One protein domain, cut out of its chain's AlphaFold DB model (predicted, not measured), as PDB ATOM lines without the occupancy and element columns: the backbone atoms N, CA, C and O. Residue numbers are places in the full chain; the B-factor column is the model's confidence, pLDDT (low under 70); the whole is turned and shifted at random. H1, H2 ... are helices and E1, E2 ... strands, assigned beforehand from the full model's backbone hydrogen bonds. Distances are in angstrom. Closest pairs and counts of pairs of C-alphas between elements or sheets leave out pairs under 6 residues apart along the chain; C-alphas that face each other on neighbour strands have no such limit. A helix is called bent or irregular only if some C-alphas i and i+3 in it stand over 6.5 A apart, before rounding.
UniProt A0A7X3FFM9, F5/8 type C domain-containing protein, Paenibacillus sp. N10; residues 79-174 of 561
ATOM      1  N   LEU A  79     181.858 196.531 105.146       93.88
ATOM      2  CA  LEU A  79     181.861 195.404 106.073       93.88
ATOM      3  C   LEU A  79     182.972 195.628 107.101       93.88
ATOM      4  O   LEU A  79     184.151 195.486 106.774       93.88
ATOM      5  N   ASP A  80     182.604 195.984 108.330       93.06
ATOM      6  CA  ASP A  80     183.541 196.124 109.445       93.06
ATOM      7  C   ASP A  80     183.550 194.841 110.277       93.06
ATOM      8  O   ASP A  80     182.530 194.429 110.826       93.06
ATOM      9  N   LYS A  81     184.709 194.182 110.356       95.31
ATOM     10  CA  LYS A  81     184.901 192.942 111.115       95.31
ATOM     11  C   LYS A  81     185.792 193.222 112.314       95.31
ATOM     12  O   LYS A  81     186.986 193.480 112.161       95.31
ATOM     13  N   LYS A  82     185.239 193.059 113.516       96.62
ATOM     14  CA  LYS A  82     185.948 193.308 114.772       96.62
ATOM     15  C   LYS A  82     186.094 192.036 115.602       96.62
ATOM     16  O   LYS A  82     185.119 191.340 115.884       96.62
ATOM     17  N   MET A  83     187.335 191.734 115.980       96.56
ATOM     18  CA  MET A  83     187.689 190.576 116.806       96.56
ATOM     19  C   MET A  83     187.534 190.912 118.288       96.56
ATOM     20  O   MET A  83     187.956 191.990 118.715       96.56
ATOM     21  N   PHE A  84     187.007 189.977 119.076       96.38
ATOM     22  CA  PHE A  84     186.927 190.116 120.529       96.38
ATOM     23  C   PHE A  84     187.353 188.815 121.222       96.38
ATOM     24  O   PHE A  84     186.945 187.736 120.792       96.38
ATOM     25  N   PRO A  85     188.161 188.878 122.300       95.06
ATOM     26  CA  PRO A  85     188.606 187.678 123.010       95.06
ATOM     27  C   PRO A  85     187.450 186.907 123.661       95.06
ATOM     28  O   PRO A  85     187.483 185.675 123.701       95.06
ATOM     29  N   ASP A  86     186.435 187.623 124.144       96.00
ATOM     30  CA  ASP A  86     185.234 187.089 124.781       96.00
ATOM     31  C   ASP A  86     184.045 188.051 124.611       96.00
ATOM     32  O   ASP A  86     184.202 189.218 124.239       96.00
ATOM     33  N   PHE A  87     182.843 187.557 124.897       97.62
ATOM     34  CA  PHE A  87     181.599 188.303 124.743       97.62
ATOM     35  C   PHE A  87     181.531 189.528 125.662       97.62
ATOM     36  O   PHE A  87     181.017 190.567 125.258       97.62
ATOM     37  N   GLN A  88     182.098 189.450 126.869       97.19
ATOM     38  CA  GLN A  88     182.076 190.559 127.825       97.19
ATOM     39  C   GLN A  88     182.849 191.769 127.288       97.19
ATOM     40  O   GLN A  88     182.405 192.906 127.436       97.19
ATOM     41  N   SER A  89     183.989 191.527 126.637       97.62
ATOM     42  CA  SER A  89     184.781 192.567 125.972       97.62
ATOM     43  C   SER A  89     184.096 193.149 124.729       97.62
ATOM     44  O   SER A  89     184.397 194.278 124.336       97.62
ATOM     45  N   ALA A  90     183.166 192.401 124.128       97.38
ATOM     46  CA  ALA A  90     182.387 192.824 122.971       97.38
ATOM     47  C   ALA A  90     181.123 193.609 123.345       97.38
ATOM     48  O   ALA A  90     180.690 194.452 122.561       97.38
ATOM     49  N   LEU A  91     180.550 193.368 124.530       96.75
ATOM     50  CA  LEU A  91     179.224 193.854 124.919       96.75
ATOM     51  C   LEU A  91     179.062 195.372 124.764       96.75
ATOM     52  O   LEU A  91     178.097 195.809 124.153       96.75
ATOM     53  N   GLY A  92     180.031 196.173 125.216       96.62
ATOM     54  CA  GLY A  92     179.947 197.633 125.080       96.62
ATOM     55  C   GLY A  92     179.893 198.108 123.622       96.62
ATOM     56  O   GLY A  92     179.140 199.020 123.301       96.62
ATOM     57  N   TYR A  93     180.640 197.452 122.725       96.69
ATOM     58  CA  TYR A  93     180.556 197.723 121.287       96.69
ATOM     59  C   TYR A  93     179.212 197.254 120.718       96.69
ATOM     60  O   TYR A  93     178.585 197.995 119.971       96.69
ATOM     61  N   ILE A  94     178.747 196.057 121.091       97.38
ATOM     62  CA  ILE A  94     177.445 195.531 120.658       97.38
ATOM     63  C   ILE A  94     176.324 196.509 121.030       97.38
ATOM     64  O   ILE A  94     175.546 196.906 120.167       97.38
ATOM     65  N   GLU A  95     176.260 196.927 122.293       95.75
ATOM     66  CA  GLU A  95     175.247 197.855 122.797       95.75
ATOM     67  C   GLU A  95     175.285 199.198 122.063       95.75
ATOM     68  O   GLU A  95     174.241 199.677 121.619       95.75
ATOM     69  N   GLU A  96     176.476 199.780 121.889       95.25
ATOM     70  CA  GLU A  96     176.657 201.044 121.169       95.25
ATOM     71  C   GLU A  96     176.103 200.957 119.743       95.25
ATOM     72  O   GLU A  96     175.338 201.823 119.317       95.25
ATOM     73  N   ARG A  97     176.451 199.900 118.999       95.00
ATOM     74  CA  ARG A  97     176.028 199.752 117.601       95.00
ATOM     75  C   ARG A  97     174.530 199.470 117.487       95.00
ATOM     76  O   ARG A  97     173.850 200.177 116.745       95.00
ATOM     77  N   LEU A  98     173.983 198.559 118.294       95.06
ATOM     78  CA  LEU A  98     172.544 198.261 118.282       95.06
ATOM     79  C   LEU A  98     171.688 199.490 118.650       95.06
ATOM     80  O   LEU A  98     170.590 199.655 118.121       95.06
ATOM     81  N   GLN A  99     172.190 200.405 119.492       92.00
ATOM     82  CA  GLN A  99     171.508 201.678 119.785       92.00
ATOM     83  C   GLN A  99     171.445 202.632 118.584       92.00
ATOM     84  O   GLN A  99     170.531 203.454 118.510       92.00
ATOM     85  N   THR A 100     172.367 202.519 117.620       89.12
ATOM     86  CA  THR A 100     172.313 203.291 116.365       89.12
ATOM     87  C   THR A 100     171.298 202.742 115.357       89.12
ATOM     88  O   THR A 100     171.097 203.338 114.302       89.12
ATOM     89  N   GLY A 101     170.627 201.632 115.685       83.12
ATOM     90  CA  GLY A 101     169.655 200.975 114.814       83.12
ATOM     91  C   GLY A 101     170.283 200.065 113.755       83.12
ATOM     92  O   GLY A 101     169.578 199.641 112.835       83.12
ATOM     93  N   THR A 102     171.583 199.766 113.858       87.25
ATOM     94  CA  THR A 102     172.222 198.714 113.060       87.25
ATOM     95  C   THR A 102     171.932 197.343 113.661       87.25
ATOM     96  O   THR A 102     171.662 197.220 114.855       87.25
ATOM     97  N   CYS A 103     171.975 196.305 112.828       94.75
ATOM     98  CA  CYS A 103     172.059 194.931 113.304       94.75
ATOM     99  C   CYS A 103     173.518 194.463 113.235       94.75
ATOM    100  O   CYS A 103     174.330 195.039 112.510       94.75
ATOM    101  N   LEU A 104     173.860 193.439 114.011       97.94
ATOM    102  CA  LEU A 104     175.205 192.869 114.039       97.94
ATOM    103  C   LEU A 104     175.158 191.390 113.705       97.94
ATOM    104  O   LEU A 104     174.222 190.690 114.079       97.94
ATOM    105  N   PHE A 105     176.209 190.891 113.070       97.88
ATOM    106  CA  PHE A 105     176.313 189.490 112.687       97.88
ATOM    107  C   PHE A 105     177.453 188.840 113.441       97.88
ATOM    108  O   PHE A 105     178.547 189.396 113.550       97.88
ATOM    109  N   MET A 106     177.226 187.638 113.947       96.75
ATOM    110  CA  MET A 106     178.263 186.918 114.671       96.75
ATOM    111  C   MET A 106     178.113 185.423 114.487       96.75
ATOM    112  O   MET A 106     177.005 184.902 114.352       96.75
ATOM    113  N   HIS A 107     179.242 184.728 114.549       96.38
ATOM    114  CA  HIS A 107     179.207 183.295 114.752       96.38
ATOM    115  C   HIS A 107     178.793 182.971 116.189       96.38
ATOM    116  O   HIS A 107     178.982 183.766 117.111       96.38
ATOM    117  N   VAL A 108     178.250 181.774 116.373       96.12
ATOM    118  CA  VAL A 108     177.840 181.202 117.653       96.12
ATOM    119  C   VAL A 108     178.053 179.695 117.636       96.12
ATOM    120  O   VAL A 108     177.911 179.039 116.602       96.12
ATOM    121  N   TYR A 109     178.378 179.118 118.789       95.81
ATOM    122  CA  TYR A 109     178.407 177.670 118.940       95.81
ATOM    123  C   TYR A 109     176.990 177.136 119.213       95.81
ATOM    124  O   TYR A 109     176.393 177.424 120.253       95.81
ATOM    125  N   GLN A 110     176.456 176.343 118.280       94.19
ATOM    126  CA  GLN A 110     175.040 175.942 118.189       94.19
ATOM    127  C   GLN A 110     174.477 175.334 119.479       94.19
ATOM    128  O   GLN A 110     173.349 175.632 119.868       94.19
ATOM    129  N   LYS A 111     175.287 174.545 120.195       94.81
ATOM    130  CA  LYS A 111     174.895 173.846 121.430       94.81
ATOM    131  C   LYS A 111     174.341 174.772 122.525       94.81
ATOM    132  O   LYS A 111     173.601 174.304 123.388       94.81
ATOM    133  N   TYR A 112     174.695 176.056 122.512       95.69
ATOM    134  CA  TYR A 112     174.249 177.030 123.514       95.69
ATOM    135  C   TYR A 112     173.021 177.833 123.077       95.69
ATOM    136  O   TYR A 112     172.354 178.432 123.916       95.69
ATOM    137  N   ILE A 113     172.654 177.785 121.797       95.88
ATOM    138  CA  ILE A 113     171.515 178.526 121.256       95.88
ATOM    139  C   ILE A 113     170.237 177.691 121.412       95.88
ATOM    140  O   ILE A 113     170.190 176.584 120.873       95.88
ATOM    141  N   PRO A 114     169.185 178.180 122.109       94.06
ATOM    142  CA  PRO A 114     168.004 177.397 122.492       94.06
ATOM    143  C   PRO A 114     167.397 176.498 121.406       94.06
ATOM    144  O   PRO A 114     167.141 175.324 121.671       94.06
ATOM    145  N   HIS A 115     167.210 177.004 120.184       93.38
ATOM    146  CA  HIS A 115     166.622 176.229 119.085       93.38
ATOM    147  C   HIS A 115     167.626 175.319 118.350       93.38
ATOM    148  O   HIS A 115     167.208 174.385 117.667       93.38
ATOM    149  N   LEU A 116     168.936 175.528 118.527       92.56
ATOM    150  CA  LEU A 116     170.009 174.754 117.885       92.56
ATOM    151  C   LEU A 116     170.727 173.801 118.850       92.56
ATOM    152  O   LEU A 116     171.640 173.101 118.425       92.56
ATOM    153  N   ARG A 117     170.313 173.709 120.126       91.56
ATOM    154  CA  ARG A 117     171.004 172.919 121.175       91.56
ATOM    155  C   ARG A 117     171.258 171.450 120.812       91.56
ATOM    156  O   ARG A 117     172.137 170.818 121.393       91.56
ATOM    157  N   HIS A 118     170.467 170.903 119.892       87.81
ATOM    158  CA  HIS A 118     170.558 169.527 119.410       87.81
ATOM    159  C   HIS A 118     171.614 169.323 118.309       87.81
ATOM    160  O   HIS A 118     171.914 168.179 117.969       87.81
ATOM    161  N   LEU A 119     172.176 170.402 117.757       83.81
ATOM    162  CA  LEU A 119     173.184 170.372 116.703       83.81
ATOM    163  C   LEU A 119     174.572 170.719 117.263       83.81
ATOM    164  O   LEU A 119     174.717 171.670 118.040       83.81
ATOM    165  N   PRO A 120     175.613 169.962 116.886       82.06
ATOM    166  CA  PRO A 120     176.989 170.345 117.140       82.06
ATOM    167  C   PRO A 120     177.517 171.210 115.990       82.06
ATOM    168  O   PRO A 120     177.396 170.833 114.827       82.06
ATOM    169  N   GLY A 121     178.186 172.321 116.307       88.81
ATOM    170  CA  GLY A 121     178.877 173.112 115.292       88.81
ATOM    171  C   GLY A 121     178.839 174.612 115.525       88.81
ATOM    172  O   GLY A 121     178.411 175.101 116.573       88.81
ATOM    173  N   ILE A 122     179.325 175.324 114.514       90.94
ATOM    174  CA  ILE A 122     179.301 176.780 114.422       90.94
ATOM    175  C   ILE A 122     178.156 177.168 113.488       90.94
ATOM    176  O   ILE A 122     177.912 176.505 112.484       90.94
ATOM    177  N   HIS A 123     177.456 178.236 113.840       92.88
ATOM    178  CA  HIS A 123     176.425 178.867 113.024       92.88
ATOM    179  C   HIS A 123     176.561 180.383 113.110       92.88
ATOM    180  O   HIS A 123     177.348 180.860 113.923       92.88
ATOM    181  N   ALA A 124     175.812 181.137 112.313       94.38
ATOM    182  CA  ALA A 124     175.781 182.593 112.385       94.38
ATOM    183  C   ALA A 124     174.374 183.098 112.708       94.38
ATOM    184  O   ALA A 124     173.395 182.556 112.208       94.38
ATOM    185  N   LEU A 125     174.293 184.145 113.527       96.38
ATOM    186  CA  LEU A 125     173.049 184.811 113.911       96.38
ATOM    187  C   LEU A 125     173.137 186.313 113.644       96.38
ATOM    188  O   LEU A 125     174.233 186.878 113.590       96.38
ATOM    189  N   ILE A 126     171.968 186.942 113.553       98.00
ATOM    190  CA  ILE A 126     171.802 188.396 113.573       98.00
ATOM    191  C   ILE A 126     171.392 188.807 114.987       98.00
ATOM    192  O   ILE A 126     170.417 188.280 115.522       98.00
ATOM    193  N   LEU A 127     172.101 189.758 115.588       98.00
ATOM    194  CA  LEU A 127     171.644 190.502 116.757       98.00
ATOM    195  C   LEU A 127     170.909 191.753 116.264       98.00
ATOM    196  O   LEU A 127     171.515 192.613 115.629       98.00
ATOM    197  N   ASN A 128     169.611 191.851 116.543       96.06
ATOM    198  CA  ASN A 128     168.768 192.957 116.078       96.06
ATOM    199  C   ASN A 128     168.675 194.088 117.106       96.06
ATOM    200  O   ASN A 128     168.673 195.259 116.745       96.06
ATOM    201  N   SER A 129     168.548 193.745 118.389       96.69
ATOM    202  CA  SER A 129     168.470 194.715 119.484       96.69
ATOM    203  C   SER A 129     168.828 194.070 120.821       96.69
ATOM    204  O   SER A 129     168.876 192.844 120.945       96.69
ATOM    205  N   TYR A 130     169.067 194.908 121.828       97.00
ATOM    206  CA  TYR A 130     169.364 194.488 123.193       97.00
ATOM    207  C   TYR A 130     168.392 195.131 124.190       97.00
ATOM    208  O   TYR A 130     168.153 196.338 124.151       97.00
ATOM    209  N   HIS A 131     167.822 194.317 125.075       95.75
ATOM    210  CA  HIS A 131     166.916 194.720 126.147       95.75
ATOM    211  C   HIS A 131     167.654 194.646 127.486       95.75
ATOM    212  O   HIS A 131     167.726 193.592 128.126       95.75
ATOM    213  N   GLN A 132     168.212 195.782 127.900       93.25
ATOM    214  CA  GLN A 132     169.055 195.893 129.092       93.25
ATOM    215  C   GLN A 132     168.309 195.569 130.398       93.25
ATOM    216  O   GLN A 132     168.901 195.069 131.347       93.25
ATOM    217  N   ASP A 133     166.999 195.816 130.465       94.31
ATOM    218  CA  ASP A 133     166.162 195.500 131.628       94.31
ATOM    219  C   ASP A 133     165.987 193.989 131.849       94.31
ATOM    220  O   ASP A 133     165.778 193.541 132.979       94.31
ATOM    221  N   LYS A 134     166.101 193.204 130.776       95.19
ATOM    222  CA  LYS A 134     165.939 191.747 130.786       95.19
ATOM    223  C   LYS A 134     167.248 190.978 130.627       95.19
ATOM    224  O   LYS A 134     167.233 189.756 130.776       95.19
ATOM    225  N   ASN A 135     168.350 191.662 130.318       96.62
ATOM    226  CA  ASN A 135     169.604 191.058 129.860       96.62
ATOM    227  C   ASN A 135     169.347 190.044 128.734       96.62
ATOM    228  O   ASN A 135     169.664 188.855 128.846       96.62
ATOM    229  N   SER A 136     168.682 190.491 127.667       97.94
ATOM    230  CA  SER A 136     168.303 189.639 126.537       97.94
ATOM    231  C   SER A 136     168.471 190.345 125.196       97.94
ATOM    232  O   SER A 136     168.258 191.549 125.090       97.94
ATOM    233  N   PHE A 137     168.783 189.581 124.155       98.19
ATOM    234  CA  PHE A 137     168.856 190.045 122.773       98.19
ATOM    235  C   PHE A 137     167.625 189.618 121.986       98.19
ATOM    236  O   PHE A 137     167.155 188.489 122.130       98.19
ATOM    237  N   ILE A 138     167.159 190.485 121.090       97.38
ATOM    238  CA  ILE A 138     166.319 190.064 119.970       97.38
ATOM    239  C   ILE A 138     167.250 189.600 118.856       97.38
ATOM    240  O   ILE A 138     168.056 190.386 118.361       97.38
ATOM    241  N   ILE A 139     167.139 188.336 118.456       97.12
ATOM    242  CA  ILE A 139     167.990 187.717 117.435       97.12
ATOM    243  C   ILE A 139     167.169 187.217 116.251       97.12
ATOM    244  O   ILE A 139     165.978 186.935 116.384       97.12
ATOM    245  N   SER A 140     167.815 187.078 115.098       94.62
ATOM    246  CA  SER A 140     167.282 186.347 113.945       94.62
ATOM    247  C   SER A 140     168.258 185.246 113.524       94.62
ATOM    248  O   SER A 140     169.475 185.416 113.600       94.62
ATOM    249  N   ASP A 141     167.703 184.121 113.079       92.69
ATOM    250  CA  ASP A 141     168.395 183.010 112.428       92.69
ATOM    251  C   ASP A 141     167.700 182.718 111.094       92.69
ATOM    252  O   ASP A 141     166.776 181.905 111.002       92.69
ATOM    253  N   ILE A 142     168.094 183.430 110.043       86.50
ATOM    254  CA  ILE A 142     167.405 183.351 108.758       86.50
ATOM    255  C   ILE A 142     167.862 182.116 107.974       86.50
ATOM    256  O   ILE A 142     169.061 181.826 107.932       86.50
ATOM    257  N   PRO A 143     166.938 181.402 107.294       76.00
ATOM    258  CA  PRO A 143     165.516 181.725 107.074       76.00
ATOM    259  C   PRO A 143     164.537 181.079 108.068       76.00
ATOM    260  O   PRO A 143     163.351 180.967 107.765       76.00
ATOM    261  N   VAL A 144     165.012 180.590 109.215       81.12
ATOM    262  CA  VAL A 144     164.222 179.741 110.121       81.12
ATOM    263  C   VAL A 144     163.471 180.550 111.179       81.12
ATOM    264  O   VAL A 144     162.303 180.270 111.443       81.12
ATOM    265  N   LEU A 145     164.126 181.531 111.797       86.88
ATOM    266  CA  LEU A 145     163.598 182.335 112.895       86.88
ATOM    267  C   LEU A 145     163.909 183.812 112.681       86.88
ATOM    268  O   LEU A 145     165.023 184.185 112.331       86.88
ATOM    269  N   GLU A 146     162.936 184.664 112.977       88.81
ATOM    270  CA  GLU A 146     163.072 186.111 112.877       88.81
ATOM    271  C   GLU A 146     162.610 186.758 114.186       88.81
ATOM    272  O   GLU A 146     161.546 186.415 114.705       88.81
ATOM    273  N   ALA A 147     163.422 187.676 114.714       91.62
ATOM    274  CA  ALA A 147     163.112 188.521 115.868       91.62
ATOM    275  C   ALA A 147     162.629 187.770 117.133       91.62
ATOM    276  O   ALA A 147     161.600 188.106 117.722       91.62
ATOM    277  N   VAL A 148     163.395 186.774 117.589       94.56
ATOM    278  CA  VAL A 148     163.128 186.022 118.831       94.56
ATOM    279  C   VAL A 148     164.001 186.505 119.993       94.56
ATOM    280  O   VAL A 148     165.167 186.834 119.803       94.56
ATOM    281  N   GLU A 149     163.449 186.553 121.208       97.38
ATOM    282  CA  GLU A 149     164.151 187.040 122.410       97.38
ATOM    283  C   GLU A 149     164.917 185.907 123.109       97.38
ATOM    284  O   GLU A 149     164.290 184.957 123.581       97.38
ATOM    285  N   TYR A 150     166.249 186.016 123.213       97.62
ATOM    286  CA  TYR A 150     167.133 185.090 123.941       97.62
ATOM    287  C   TYR A 150     167.931 185.786 125.034       97.62
ATOM    288  O   TYR A 150     168.326 186.939 124.898       97.62
ATOM    289  N   LEU A 151     168.202 185.061 126.120       98.19
ATOM    290  CA  LEU A 151     169.006 185.565 127.229       98.19
ATOM    291  C   LEU A 151     170.437 185.855 126.766       98.19
ATOM    292  O   LEU A 151     171.046 185.046 126.063       98.19
ATOM    293  N   GLU A 152     171.003 186.964 127.234       98.12
ATOM    294  CA  GLU A 152     172.406 187.316 127.014       98.12
ATOM    295  C   GLU A 152     173.332 186.171 127.423       98.12
ATOM    296  O   GLU A 152     174.275 185.866 126.704       98.12
ATOM    297  N   SER A 153     173.039 185.486 128.532       97.94
ATOM    298  CA  SER A 153     173.865 184.377 129.012       97.94
ATOM    299  C   SER A 153     173.986 183.231 128.002       97.94
ATOM    300  O   SER A 153     175.044 182.607 127.925       97.94
ATOM    301  N   ASP A 154     172.934 182.956 127.221       97.94
ATOM    302  CA  ASP A 154     172.975 181.937 126.166       97.94
ATOM    303  C   ASP A 154     173.853 182.411 124.993       97.94
ATOM    304  O   ASP A 154     174.700 181.653 124.514       97.94
ATOM    305  N   ILE A 155     173.711 183.675 124.571       98.12
ATOM    306  CA  ILE A 155     174.516 184.275 123.489       98.12
ATOM    307  C   ILE A 155     175.995 184.363 123.888       98.12
ATOM    308  O   ILE A 155     176.873 183.940 123.133       98.12
ATOM    309  N   ALA A 156     176.276 184.828 125.104       98.25
ATOM    310  CA  ALA A 156     177.615 184.928 125.663       98.25
ATOM    311  C   ALA A 156     178.284 183.554 125.756       98.25
ATOM    312  O   ALA A 156     179.433 183.391 125.337       98.25
ATOM    313  N   ALA A 157     177.563 182.540 126.250       97.75
ATOM    314  CA  ALA A 157     178.060 181.170 126.258       97.75
ATOM    315  C   ALA A 157     178.349 180.682 124.832       97.75
ATOM    316  O   ALA A 157     179.418 180.123 124.590       97.75
ATOM    317  N   ALA A 158     177.451 180.931 123.878       97.62
ATOM    318  CA  ALA A 158     177.632 180.505 122.496       97.62
ATOM    319  C   ALA A 158     178.858 181.145 121.829       97.62
ATOM    320  O   ALA A 158     179.597 180.446 121.134       97.62
ATOM    321  N   TYR A 159     179.104 182.435 122.063       98.00
ATOM    322  CA  TYR A 159     180.263 183.148 121.523       98.00
ATOM    323  C   TYR A 159     181.576 182.718 122.182       98.00
ATOM    324  O   TYR A 159     182.550 182.407 121.500       98.00
ATOM    325  N   ASN A 160     181.600 182.618 123.515       97.44
ATOM    326  CA  ASN A 160     182.813 182.292 124.272       97.44
ATOM    327  C   ASN A 160     183.355 180.882 123.980       97.44
ATOM    328  O   ASN A 160     184.537 180.617 124.204       97.44
ATOM    329  N   HIS A 161     182.513 179.979 123.470       95.88
ATOM    330  CA  HIS A 161     182.914 178.627 123.067       95.88
ATOM    331  C   HIS A 161     183.438 178.523 121.633       95.88
ATOM    332  O   HIS A 161     183.969 177.474 121.262       95.88
ATOM    333  N   LEU A 162     183.339 179.586 120.834       94.38
ATOM    334  CA  LEU A 162     183.994 179.637 119.530       94.38
ATOM    335  C   LEU A 162     185.511 179.593 119.699       94.38
ATOM    336  O   LEU A 162     186.040 179.874 120.771       94.38
ATOM    337  N   GLN A 163     186.221 179.281 118.627       89.31
ATOM    338  CA  GLN A 163     187.672 179.424 118.543       89.31
ATOM    339  C   GLN A 163     188.003 180.390 117.409       89.31
ATOM    340  O   GLN A 163     187.169 180.632 116.533       89.31
ATOM    341  N   GLU A 164     189.214 180.935 117.411       85.38
ATOM    342  CA  GLU A 164     189.742 181.614 116.228       85.38
ATOM    343  C   GLU A 164     189.706 180.663 115.013       85.38
ATOM    344  O   GLU A 164     189.974 179.469 115.181       85.38
ATOM    345  N   PRO A 165     189.356 181.140 113.802       88.06
ATOM    346  CA  PRO A 165     189.151 182.538 113.404       88.06
ATOM    347  C   PRO A 165     187.694 183.048 113.515       88.06
ATOM    348  O   PRO A 165     187.345 184.038 112.872       88.06
ATOM    349  N   PHE A 166     186.814 182.374 114.267       90.06
ATOM    350  CA  PHE A 166     185.366 182.645 114.286       90.06
ATOM    351  C   PHE A 166     184.912 183.651 115.360       90.06
ATOM    352  O   PHE A 166     183.739 184.022 115.382       90.06
ATOM    353  N   ARG A 167     185.809 184.118 116.242       93.50
ATOM    354  CA  ARG A 167     185.496 185.073 117.326       93.50
ATOM    355  C   ARG A 167     185.481 186.519 116.844       93.50
ATOM    356  O   ARG A 167     186.321 187.343 117.198       93.50
ATOM    357  N   PHE A 168     184.485 186.842 116.034       95.88
ATOM    358  CA  PHE A 168     184.299 188.194 115.529       95.88
ATOM    359  C   PHE A 168     182.840 188.587 115.440       95.88
ATOM    360  O   PHE A 168     181.948 187.740 115.404       95.88
ATOM    361  N   ILE A 169     182.641 189.895 115.400       97.44
ATOM    362  CA  ILE A 169     181.362 190.539 115.147       97.44
ATOM    363  C   ILE A 169     181.527 191.365 113.883       97.44
ATOM    364  O   ILE A 169     182.562 192.010 113.691       97.44
ATOM    365  N   VAL A 170     180.529 191.293 113.013       97.25
ATOM    366  CA  VAL A 170     180.465 192.066 111.781       97.25
ATOM    367  C   VAL A 170     179.371 193.111 111.899       97.25
ATOM    368  O   VAL A 170     178.268 192.807 112.352       97.25
ATOM    369  N   ASP A 171     179.694 194.318 111.458       95.31
ATOM    370  CA  ASP A 171     178.774 195.426 111.250       95.31
ATOM    371  C   ASP A 171     178.783 195.798 109.762       95.31
ATOM    372  O   ASP A 171     179.848 195.917 109.146       95.31
ATOM    373  N   LEU A 172     177.597 195.950 109.174       95.12
ATOM    374  CA  LEU A 172     177.435 196.433 107.807       95.12
ATOM    375  C   LEU A 172     176.986 197.896 107.860       95.12
ATOM    376  O   LEU A 172     175.862 198.197 108.261       95.12
ATOM    377  N   SER A 173     177.853 198.815 107.429       92.06
ATOM    378  CA  SER A 173     177.498 200.234 107.316       92.06
ATOM    379  C   SER A 173     176.949 200.557 105.928       92.06
ATOM    380  O   SER A 173     177.567 200.268 104.897       92.06
ATOM    381  N   TYR A 174     175.793 201.221 105.938       92.25
ATOM    382  CA  TYR A 174     175.055 201.693 104.769       92.25
ATOM    383  C   TYR A 174     175.161 203.212 104.578       92.25
ATOM    384  O   TYR A 174     174.507 203.754 103.691       92.25
TER     385      TYR A 174
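This is residues 79 to 174 of the 561 residues of the protein "F5/8 type C domain-containing protein" of Paenibacillus sp. N10 (UniProt A0A7X3FFM9). One strongly twisted antiparallel sheet of six strands curls round the short helix H2, and the longer helix H1 packs on the same face, its first residues meeting H2 at a steep angle. E1 and E6 lie far out at one side of the sheet, and the long loop of residues 110 to 121 lies at the end of the domain away from the last residue, Tyr 174. The printed part has 96 residues, with two named helices and six named strands in the order E1 H1 E2 E3 E4 E5 H2 E6; the sheet's order is E1 E6 E2 E3 E4 E5, and the class is mixed, helices and strands. It is compact, with a radius of gyration of the C-alphas of 12.2 A and spans of 34 by 27 by 25 A.

Find C-alpha 79 at (181.861, 195.404, 106.073); there E1 begins, residues 79 to 83, 13.1 A long. H1 follows, residues 87 to 99, 17.5 A; it is irregular, C-alphas 89 and 92 being 7.1 A apart. Next come E2, residues 104 to 109, 16.3 A, and E3, residues 122 to 131, 24.8 A, which begins at C-alpha 122 (179.301, 176.780, 114.422) and bends by 70 degrees at residue 128. Read on through E4, residues 136 to 141, E5, residues 145 to 151, and H2, residues 152 to 160, to E6, residues 168 to 173, 16.1 A, ending at C-alpha 173 (177.498, 200.234, 107.316).

In the sheet, look first at edge strand E1 beside E6, where N 80 and O 171 are 2.9 A apart, within hydrogen-bond range. E6 pairs with E2 through N 170 and O 105, 2.8 A. E2 E3 E4 E5 form a meander, each strand the antiparallel neighbour of the one before, in three hairpins: see N 108 and O 123, 2.8 A, N 128 and O 138, 2.8 A, and N 137 and O 150, 2.8 A. E1, H1, E2 form a split strand-helix-strand unit, two strands running the same way with E6 between them, its crossover right-handed. H1 and H2, on one face of the sheet, make two layers with it. H1 runs across the strands, its closest C-alphas to E3 being Leu 98 and Ser 129, 5.5 A. The sheet curls round H2, whose Ala 158 and Tyr 109 of E2 have C-alphas 4.6 A apart. H1 touches H2 with residues 87 to 88 alone, C-alphas of Phe 87 and Ala 156 at 5.3 A, a steep tilt of 58 degrees, opposite ways. In H2 every O i to N i+4 pair is within hydrogen-bond range; in H1, 7 of 9.

The two C-alphas farthest apart, of His 118 and Tyr 174, are 35.6 A apart. The printed part has no cut, and the link from E2 to E3 is long, 12 residues. The mean pLDDT of the printed part is 94.1, and no printed residue is under 70.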